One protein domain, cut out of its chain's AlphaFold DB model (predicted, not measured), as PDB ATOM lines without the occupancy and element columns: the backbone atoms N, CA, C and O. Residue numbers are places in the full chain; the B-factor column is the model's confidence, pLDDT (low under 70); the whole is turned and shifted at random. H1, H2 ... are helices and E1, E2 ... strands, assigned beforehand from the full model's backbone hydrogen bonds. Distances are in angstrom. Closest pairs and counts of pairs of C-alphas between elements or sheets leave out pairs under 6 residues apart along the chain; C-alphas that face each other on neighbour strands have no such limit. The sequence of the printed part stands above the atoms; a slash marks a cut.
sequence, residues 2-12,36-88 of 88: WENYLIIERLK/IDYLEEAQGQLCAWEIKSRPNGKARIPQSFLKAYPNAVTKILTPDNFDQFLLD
ATOM      1  N   TRP A   2     101.701  90.361 145.025       85.25
ATOM      2  CA  TRP A   2     102.776  90.023 145.978       85.25
ATOM      3  C   TRP A   2     103.297  91.221 146.792       85.25
ATOM      4  O   TRP A   2     103.386  91.148 148.008       85.25
ATOM      5  N   GLU A   3     103.574  92.342 146.125       89.06
ATOM      6  CA  GLU A   3     104.059  93.578 146.756       89.06
ATOM      7  C   GLU A   3     103.090  94.125 147.809       89.06
ATOM      8  O   GLU A   3     103.436  94.196 148.986       89.06
ATOM      9  N   ASN A   4     101.841  94.391 147.413       90.69
ATOM     10  CA  ASN A   4     100.801  94.849 148.337       90.69
ATOM     11  C   ASN A   4     100.607  93.897 149.521       90.69
ATOM     12  O   ASN A   4     100.376  94.358 150.632       90.69
ATOM     13  N   TYR A   5     100.688  92.582 149.292       91.94
ATOM     14  CA  TYR A   5     100.593  91.602 150.369       91.94
ATOM     15  C   TYR A   5     101.707  91.806 151.403       91.94
ATOM     16  O   TYR A   5     101.402  91.982 152.578       91.94
ATOM     17  N   LEU A   6     102.971  91.876 150.972       92.50
ATOM     18  CA  LEU A   6     104.100  92.086 151.883       92.50
ATOM     19  C   LEU A   6     103.986  93.406 152.651       92.50
ATOM     20  O   LEU A   6     104.196  93.426 153.863       92.50
ATOM     21  N   ILE A   7     103.604  94.491 151.974       93.25
ATOM     22  CA  ILE A   7     103.428  95.802 152.610       93.25
ATOM     23  C   ILE A   7     102.309  95.747 153.658       93.25
ATOM     24  O   ILE A   7     102.489  96.224 154.775       93.25
ATOM     25  N   ILE A   8     101.165  95.136 153.338       93.81
ATOM     26  CA  ILE A   8     100.040  95.012 154.276       93.81
ATOM     27  C   ILE A   8     100.430  94.169 155.494       93.81
ATOM     28  O   ILE A   8     100.115  94.555 156.620       93.81
ATOM     29  N   GLU A   9     101.119  93.044 155.300       93.69
ATOM     30  CA  GLU A   9     101.561  92.196 156.412       93.69
ATOM     31  C   GLU A   9     102.589  92.913 157.298       93.69
ATOM     32  O   GLU A   9     102.470  92.871 158.526       93.69
ATOM     33  N   ARG A  10     103.524  93.672 156.709       93.88
ATOM     34  CA  ARG A  10     104.442  94.537 157.465       93.88
ATOM     35  C   ARG A  10     103.686  95.578 158.279       93.88
ATOM     36  O   ARG A  10     103.937  95.704 159.473       93.88
ATOM     37  N   LEU A  11     102.732  96.285 157.671       93.12
ATOM     38  CA  LEU A  11     101.935  97.308 158.352       93.12
ATOM     39  C   LEU A  11     101.147  96.730 159.536       93.12
ATOM     40  O   LEU A  11     101.182  97.294 160.629       93.12
ATOM     41  N   LYS A  12     100.488  95.578 159.347       93.00
ATOM     42  CA  LYS A  12      99.785  94.869 160.428       93.00
ATOM     43  C   LYS A  12     100.732  94.500 161.563       93.00
ATOM     44  O   LYS A  12     100.381  94.655 162.730       93.00
ATOM     45  N   ILE A  36     109.986 104.270 145.669       94.62
ATOM     46  CA  ILE A  36     110.448 103.142 146.473       94.62
ATOM     47  C   ILE A  36     109.195 102.415 146.951       94.62
ATOM     48  O   ILE A  36     108.320 103.065 147.527       94.62
ATOM     49  N   ASP A  37     109.137 101.096 146.761       94.06
ATOM     50  CA  ASP A  37     107.960 100.285 147.106       94.06
ATOM     51  C   ASP A  37     107.608 100.374 148.602       94.06
ATOM     52  O   ASP A  37     106.442 100.517 148.973       94.06
ATOM     53  N   TYR A  38     108.613 100.311 149.485       95.38
ATOM     54  CA  TYR A  38     108.412 100.461 150.926       95.38
ATOM     55  C   TYR A  38     109.590 101.150 151.619       95.38
ATOM     56  O   TYR A  38     110.754 100.833 151.379       95.38
ATOM     57  N   LEU A  39     109.282 102.081 152.519       95.88
ATOM     58  CA  LEU A  39     110.253 102.863 153.277       95.88
ATOM     59  C   LEU A  39     109.759 102.984 154.717       95.88
ATOM     60  O   LEU A  39     108.600 103.332 154.938       95.88
ATOM     61  N   GLU A  40     110.623 102.741 155.695       96.19
ATOM     62  CA  GLU A  40     110.299 102.977 157.101       96.19
ATOM     63  C   GLU A  40     111.516 103.500 157.870       96.19
ATOM     64  O   GLU A  40     112.663 103.281 157.478       96.19
ATOM     65  N   GLU A  41     111.275 104.203 158.971       95.88
ATOM     66  CA  GLU A  41     112.320 104.683 159.871       95.88
ATOM     67  C   GLU A  41     112.097 104.146 161.285       95.88
ATOM     68  O   GLU A  41     111.024 104.322 161.868       95.88
ATOM     69  N   ALA A  42     113.137 103.561 161.870       93.69
ATOM     70  CA  ALA A  42     113.166 103.163 163.271       93.69
ATOM     71  C   ALA A  42     114.456 103.662 163.914       93.69
ATOM     72  O   ALA A  42     115.532 103.495 163.349       93.69
ATOM     73  N   GLN A  43     114.362 104.257 165.108       92.25
ATOM     74  CA  GLN A  43     115.535 104.656 165.903       92.25
ATOM     75  C   GLN A  43     116.544 105.547 165.138       92.25
ATOM     76  O   GLN A  43     117.746 105.470 165.360       92.25
ATOM     77  N   GLY A  44     116.057 106.394 164.220       91.62
ATOM     78  CA  GLY A  44     116.894 107.272 163.390       91.62
ATOM     79  C   GLY A  44     117.586 106.582 162.209       91.62
ATOM     80  O   GLY A  44     118.329 107.233 161.477       91.62
ATOM     81  N   GLN A  45     117.335 105.288 161.991       95.56
ATOM     82  CA  GLN A  45     117.787 104.550 160.820       95.56
ATOM     83  C   GLN A  45     116.654 104.455 159.796       95.56
ATOM     84  O   GLN A  45     115.588 103.902 160.074       95.56
ATOM     85  N   LEU A  46     116.907 104.972 158.592       97.00
ATOM     86  CA  LEU A  46     116.010 104.830 157.450       97.00
ATOM     87  C   LEU A  46     116.308 103.514 156.727       97.00
ATOM     88  O   LEU A  46     117.469 103.240 156.401       97.00
ATOM     89  N   CYS A  47     115.269 102.728 156.463       95.94
ATOM     90  CA  CYS A  47     115.347 101.463 155.749       95.94
ATOM     91  C   CYS A  47     114.407 101.486 154.540       95.94
ATOM     92  O   CYS A  47     113.235 101.831 154.675       95.94
ATOM     93  N   ALA A  48     114.919 101.128 153.364       96.25
ATOM     94  CA  ALA A  48     114.186 101.139 152.102       96.25
ATOM     95  C   ALA A  48     114.230  99.769 151.423       96.25
ATOM     96  O   ALA A  48     115.289  99.133 151.356       96.25
ATOM     97  N   TRP A  49     113.100  99.345 150.866       94.69
ATOM     98  CA  TRP A  49     112.969  98.073 150.178       94.69
ATOM     99  C   TRP A  49     112.357  98.233 148.796       94.69
ATOM    100  O   TRP A  49     111.362  98.926 148.606       94.69
ATOM    101  N   GLU A  50     112.954  97.514 147.854       94.50
ATOM    102  CA  GLU A  50     112.398  97.238 146.532       94.50
ATOM    103  C   GLU A  50     111.906  95.799 146.500       94.50
ATOM    104  O   GLU A  50     112.663  94.879 146.809       94.50
ATOM    105  N   ILE A  51     110.659  95.583 146.109       92.50
ATOM    106  CA  ILE A  51     110.003  94.285 146.133       92.50
ATOM    107  C   ILE A  51     109.965  93.713 144.719       92.50
ATOM    108  O   ILE A  51     109.620  94.377 143.740       92.50
ATOM    109  N   LYS A  52     110.298  92.430 144.592       90.56
ATOM    110  CA  LYS A  52     110.078  91.651 143.376       90.56
ATOM    111  C   LYS A  52     109.348  90.362 143.694       90.56
ATOM    112  O   LYS A  52     109.590  89.699 144.692       90.56
ATOM    113  N   SER A  53     108.462  89.988 142.781       85.94
ATOM    114  CA  SER A  53     107.703  88.737 142.840       85.94
ATOM    115  C   SER A  53     108.477  87.527 142.317       85.94
ATOM    116  O   SER A  53     108.008  86.402 142.452       85.94
ATOM    117  N   ARG A  54     109.646  87.738 141.697       83.50
ATOM    118  CA  ARG A  54     110.515  86.676 141.179       83.50
ATOM    119  C   ARG A  54     111.924  86.833 141.756       83.50
ATOM    120  O   ARG A  54     112.439  87.950 141.686       83.50
ATOM    121  N   PRO A  55     112.572  85.748 142.214       74.31
ATOM    122  CA  PRO A  55     113.939  85.784 142.743       74.31
ATOM    123  C   PRO A  55     114.968  86.399 141.790       74.31
ATOM    124  O   PRO A  55     115.774  87.234 142.176       74.31
ATOM    125  N   ASN A  56     114.869  86.070 140.499       75.25
ATOM    126  CA  ASN A  56     115.809  86.537 139.472       75.25
ATOM    127  C   ASN A  56     115.408  87.889 138.849       75.25
ATOM    128  O   ASN A  56     115.875  88.248 137.765       75.25
ATOM    129  N   GLY A  57     114.490  88.625 139.481       69.69
ATOM    130  CA  GLY A  57     114.096  89.950 139.025       69.69
ATOM    131  C   GLY A  57     115.252  90.938 139.174       69.69
ATOM    132  O   GLY A  57     115.822  91.073 140.251       69.69
ATOM    133  N   LYS A  58     115.589  91.675 138.108       71.31
ATOM    134  CA  LYS A  58     116.522  92.807 138.209       71.31
ATOM    135  C   LYS A  58     115.843  93.943 138.982       71.31
ATOM    136  O   LYS A  58     115.216  94.805 138.377       71.31
ATOM    137  N   ALA A  59     115.949  93.928 140.306       78.31
ATOM    138  CA  ALA A  59     115.611  95.066 141.153       78.31
ATOM    139  C   ALA A  59     116.851  95.912 141.389       78.31
ATOM    140  O   ALA A  59     117.944  95.377 141.590       78.31
ATOM    141  N   ARG A  60     116.684  97.228 141.394       87.75
ATOM    142  CA  ARG A  60     117.710  98.153 141.857       87.75
ATOM    143  C   ARG A  60     117.017  99.302 142.549       87.75
ATOM    144  O   ARG A  60     116.046  99.826 142.020       87.75
ATOM    145  N   ILE A  61     117.578  99.714 143.673       92.81
ATOM    146  CA  ILE A  61     117.170 100.949 144.324       92.81
ATOM    147  C   ILE A  61     117.501 102.106 143.366       92.81
ATOM    148  O   ILE A  61     118.629 102.162 142.854       92.81
ATOM    149  N   PRO A  62     116.561 103.028 143.100       92.81
ATOM    150  CA  PRO A  62     116.809 104.215 142.300       92.81
ATOM    151  C   PRO A  62     118.056 104.974 142.764       92.81
ATOM    152  O   PRO A  62     118.196 105.338 143.932       92.81
ATOM    153  N   GLN A  63     118.951 105.302 141.828       92.12
ATOM    154  CA  GLN A  63     120.179 106.044 142.139       92.12
ATOM    155  C   GLN A  63     119.886 107.412 142.780       92.12
ATOM    156  O   GLN A  63     120.681 107.906 143.579       92.12
ATOM    157  N   SER A  64     118.751 108.025 142.433       92.62
ATOM    158  CA  SER A  64     118.268 109.264 143.051       92.62
ATOM    159  C   SER A  64     118.001 109.103 144.546       92.62
ATOM    160  O   SER A  64     118.332 110.006 145.307       92.62
ATOM    161  N   PHE A  65     117.467 107.954 144.968       94.81
ATOM    162  CA  PHE A  65     117.245 107.660 146.380       94.81
ATOM    163  C   PHE A  65     118.576 107.476 147.114       94.81
ATOM    164  O   PHE A  65     118.817 108.147 148.111       94.81
ATOM    165  N   LEU A  66     119.486 106.659 146.564       94.62
ATOM    166  CA  LEU A  66     120.805 106.406 147.164       94.62
ATOM    167  C   LEU A  66     121.634 107.686 147.344       94.62
ATOM    168  O   LEU A  66     122.370 107.820 148.315       94.62
ATOM    169  N   LYS A  67     121.521 108.639 146.410       94.56
ATOM    170  CA  LYS A  67     122.195 109.941 146.513       94.56
ATOM    171  C   LYS A  67     121.568 110.851 147.571       94.56
ATOM    172  O   LYS A  67     122.297 111.579 148.231       94.56
ATOM    173  N   ALA A  68     120.242 110.838 147.700       94.31
ATOM    174  CA  ALA A  68     119.531 111.661 148.677       94.31
ATOM    175  C   ALA A  68     119.680 111.120 150.110       94.31
ATOM    176  O   ALA A  68     119.791 111.904 151.049       94.31
ATOM    177  N   TYR A  69     119.730 109.795 150.263       95.62
ATOM    178  CA  TYR A  69     119.821 109.103 151.549       95.62
ATOM    179  C   TYR A  69     120.996 108.114 151.561       95.62
ATOM    180  O   TYR A  69     120.787 106.900 151.566       95.62
ATOM    181  N   PRO A  70     122.250 108.605 151.588       95.19
ATOM    182  CA  PRO A  70     123.436 107.748 151.524       95.19
ATOM    183  C   PRO A  70     123.580 106.811 152.732       95.19
ATOM    184  O   PRO A  70     124.211 105.766 152.623       95.19
ATOM    185  N   ASN A  71     122.976 107.172 153.867       95.62
ATOM    186  CA  ASN A  71     123.017 106.393 155.106       95.62
ATOM    187  C   ASN A  71     121.807 105.454 155.266       95.62
ATOM    188  O   ASN A  71     121.682 104.794 156.298       95.62
ATOM    189  N   ALA A  72     120.886 105.418 154.296       96.50
ATOM    190  CA  ALA A  72     119.753 104.507 154.361       96.50
ATOM    191  C   ALA A  72     120.213 103.064 154.131       96.50
ATOM    192  O   ALA A  72     120.967 102.773 153.200       96.50
ATOM    193  N   VAL A  73     119.711 102.143 154.950       95.69
ATOM    194  CA  VAL A  73     119.869 100.711 154.701       95.69
ATOM    195  C   VAL A  73     118.910 100.351 153.581       95.69
ATOM    196  O   VAL A  73     117.710 100.585 153.679       95.69
ATOM    197  N   THR A  74     119.431  99.790 152.498       94.94
ATOM    198  CA  THR A  74     118.605  99.433 151.347       94.94
ATOM    199  C   THR A  74     118.690  97.943 151.071       94.94
ATOM    200  O   THR A  74     119.764  97.345 151.154       94.94
ATOM    201  N   LYS A  75     117.545  97.319 150.794       92.94
ATOM    202  CA  LYS A  75     117.441  95.879 150.548       92.94
ATOM    203  C   LYS A  75     116.497  95.603 149.381       92.94
ATOM    204  O   LYS A  75     115.600  96.381 149.077       92.94
ATOM    205  N   ILE A  76     116.701  94.464 148.732       92.69
ATOM    206  CA  ILE A  76     115.781  93.938 147.724       92.69
ATOM    207  C   ILE A  76     115.038  92.764 148.356       92.69
ATOM    208  O   ILE A  76     115.672  91.828 148.848       92.69
ATOM    209  N   LEU A  77     113.709  92.821 148.338       91.75
ATOM    210  CA  LEU A  77     112.835  91.745 148.781       91.75
ATOM    211  C   LEU A  77     112.417  90.889 147.601       91.75
ATOM    212  O   LEU A  77     111.962  91.368 146.564       91.75
ATOM    213  N   THR A  78     112.549  89.595 147.798       91.56
ATOM    214  CA  THR A  78     112.208  88.538 146.860       91.56
ATOM    215  C   THR A  78     111.484  87.432 147.625       91.56
ATOM    216  O   THR A  78     111.508  87.418 148.857       91.56
ATOM    217  N   PRO A  79     110.862  86.468 146.932       89.19
ATOM    218  CA  PRO A  79     110.282  85.304 147.596       89.19
ATOM    219  C   PRO A  79     111.276  84.464 148.418       89.19
ATOM    220  O   PRO A  79     110.829  83.651 149.216       89.19
ATOM    221  N   ASP A  80     112.588  84.669 148.267       88.00
ATOM    222  CA  ASP A  80     113.613  83.908 148.992       88.00
ATOM    223  C   ASP A  80     114.009  84.541 150.338       88.00
ATOM    224  O   ASP A  80     114.676  83.892 151.137       88.00
ATOM    225  N   ASN A  81     113.656  85.811 150.581       87.50
ATOM    226  CA  ASN A  81     114.075  86.557 151.780       87.50
ATOM    227  C   ASN A  81     112.964  87.426 152.399       87.50
ATOM    228  O   ASN A  81     113.239  88.315 153.210       87.50
ATOM    229  N   PHE A  82     111.708  87.214 151.997       88.25
ATOM    230  CA  PHE A  82     110.567  87.962 152.533       88.25
ATOM    231  C   PHE A  82     110.284  87.622 154.003       88.25
ATOM    232  O   PHE A  82     109.690  88.431 154.712       88.25
ATOM    233  N   ASP A  83     110.702  86.442 154.460       86.19
ATOM    234  CA  ASP A  83     110.572  85.988 155.840       86.19
ATOM    235  C   ASP A  83     111.295  86.941 156.792       86.19
ATOM    236  O   ASP A  83     110.693  87.380 157.764       86.19
ATOM    237  N   GLN A  84     112.516  87.370 156.459       84.25
ATOM    238  CA  GLN A  84     113.269  88.350 157.248       84.25
ATOM    239  C   GLN A  84     112.484  89.658 157.381       84.25
ATOM    240  O   GLN A  84     112.364  90.221 158.460       84.25
ATOM    241  N   PHE A  85     111.851  90.106 156.295       86.00
ATOM    242  CA  PHE A  85     111.041  91.323 156.300       86.00
ATOM    243  C   PHE A  85     109.770  91.223 157.156       86.00
ATOM    244  O   PHE A  85     109.339  92.223 157.730       86.00
ATOM    245  N   LEU A  86     109.154  90.044 157.261       86.31
ATOM    246  CA  LEU A  86     107.958  89.847 158.086       86.31
ATOM    247  C   LEU A  86     108.293  89.456 159.534       86.31
ATOM    248  O   LEU A  86     107.527  89.782 160.439       86.31
ATOM    249  N   LEU A  87     109.430  88.808 159.787       78.94
ATOM    250  CA  LEU A  87     109.810  88.289 161.104       78.94
ATOM    251  C   LEU A  87     110.651  89.271 161.933       78.94
ATOM    252  O   LEU A  87     110.429  89.313 163.142       78.94
ATOM    253  N   ASP A  88     111.455  90.150 161.318       64.19
ATOM    254  CA  ASP A  88     112.231  91.218 162.002       64.19
ATOM    255  C   ASP A  88     111.356  92.354 162.539       64.19
ATOM    256  O   ASP A  88     111.078  92.433 163.751       64.19
TER     257      ASP A  88
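What this domain is: This is residues 2 to 12 and 36 to 88 of the 88 residues of an uncharacterized protein of Lentisphaerae bacterium (UniProt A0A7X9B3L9). A small mixed sheet of three strands has two helices, H1 and H3, side by side near the end where E2 and E3 finish, while H2 sits by itself away from that pair. The hairpin of E1 and E2 slants away from the two helices toward its turn, and the loop of residues 52 to 62 makes a wide sweep from E2 to H2. The printed part has 64 residues, with H1, E1, E2, H2, E3 and H3 along the chain and E1, E2, E3 across the sheet; the class is mixed, helices and strands. It is compact, with a radius of gyration of the C-alphas of 11.7 A and spans of 27 by 27 by 16 A.

How they stand to each other: The inner strand E2, residues 45 to 51, and the edge strand E1, residues 38 to 42, form an antiparallel hairpin at 160 degrees, with N 40 and O 47 at 2.9 A. On E2's other side the edge strand E3, residues 73 to 77, is parallel at 22 degrees, with N 77 and O 50 at 2.8 A. E2, H2, residues 63 to 68, and E3 form a strand-helix-strand unit, two parallel neighbour strands with a helix between, whose crossover is right-handed. H1, residues 2 to 12, is on the sheet; the C-alphas of Glu 3 and Ile 51 are closest to each other for H1 and E2, at 6.0 A. H3, residues 82 to 87, only grazes the sheet with residues 82 to 85, and H2 only grazes it with residues 65 to 66. H1 and H3 touch, closest at the C-alphas of Arg 10 and Leu 86, 5.9 A, with a shallow tilt of 8 degrees, the same way. H2 is apart from both. In H1, H2 and H3 every O i to N i+4 pair is within hydrogen-bond range.

Where its parts are: E2 is 19.5 A long, E1 13.5 A and E3 12.8 A. H1 is 15.5 A long, from C-alpha 2 at (102.776, 90.023, 145.978); H2 and H3 are 8.6 A each, and H3 ends with C-alpha 87 at (109.810, 88.289, 161.104).

The domain as a whole: The C-alphas farthest apart, those of Gln 43 and Asn 56, are 32.0 A apart. Residues 13 to 35 are not printed, and C-alphas 12 and 36 are 19.4 A apart across the cut. The link from E2 to H2 is long. Residues 57 and 88 are under 70 in pLDDT; the mean of the printed part is 90.2.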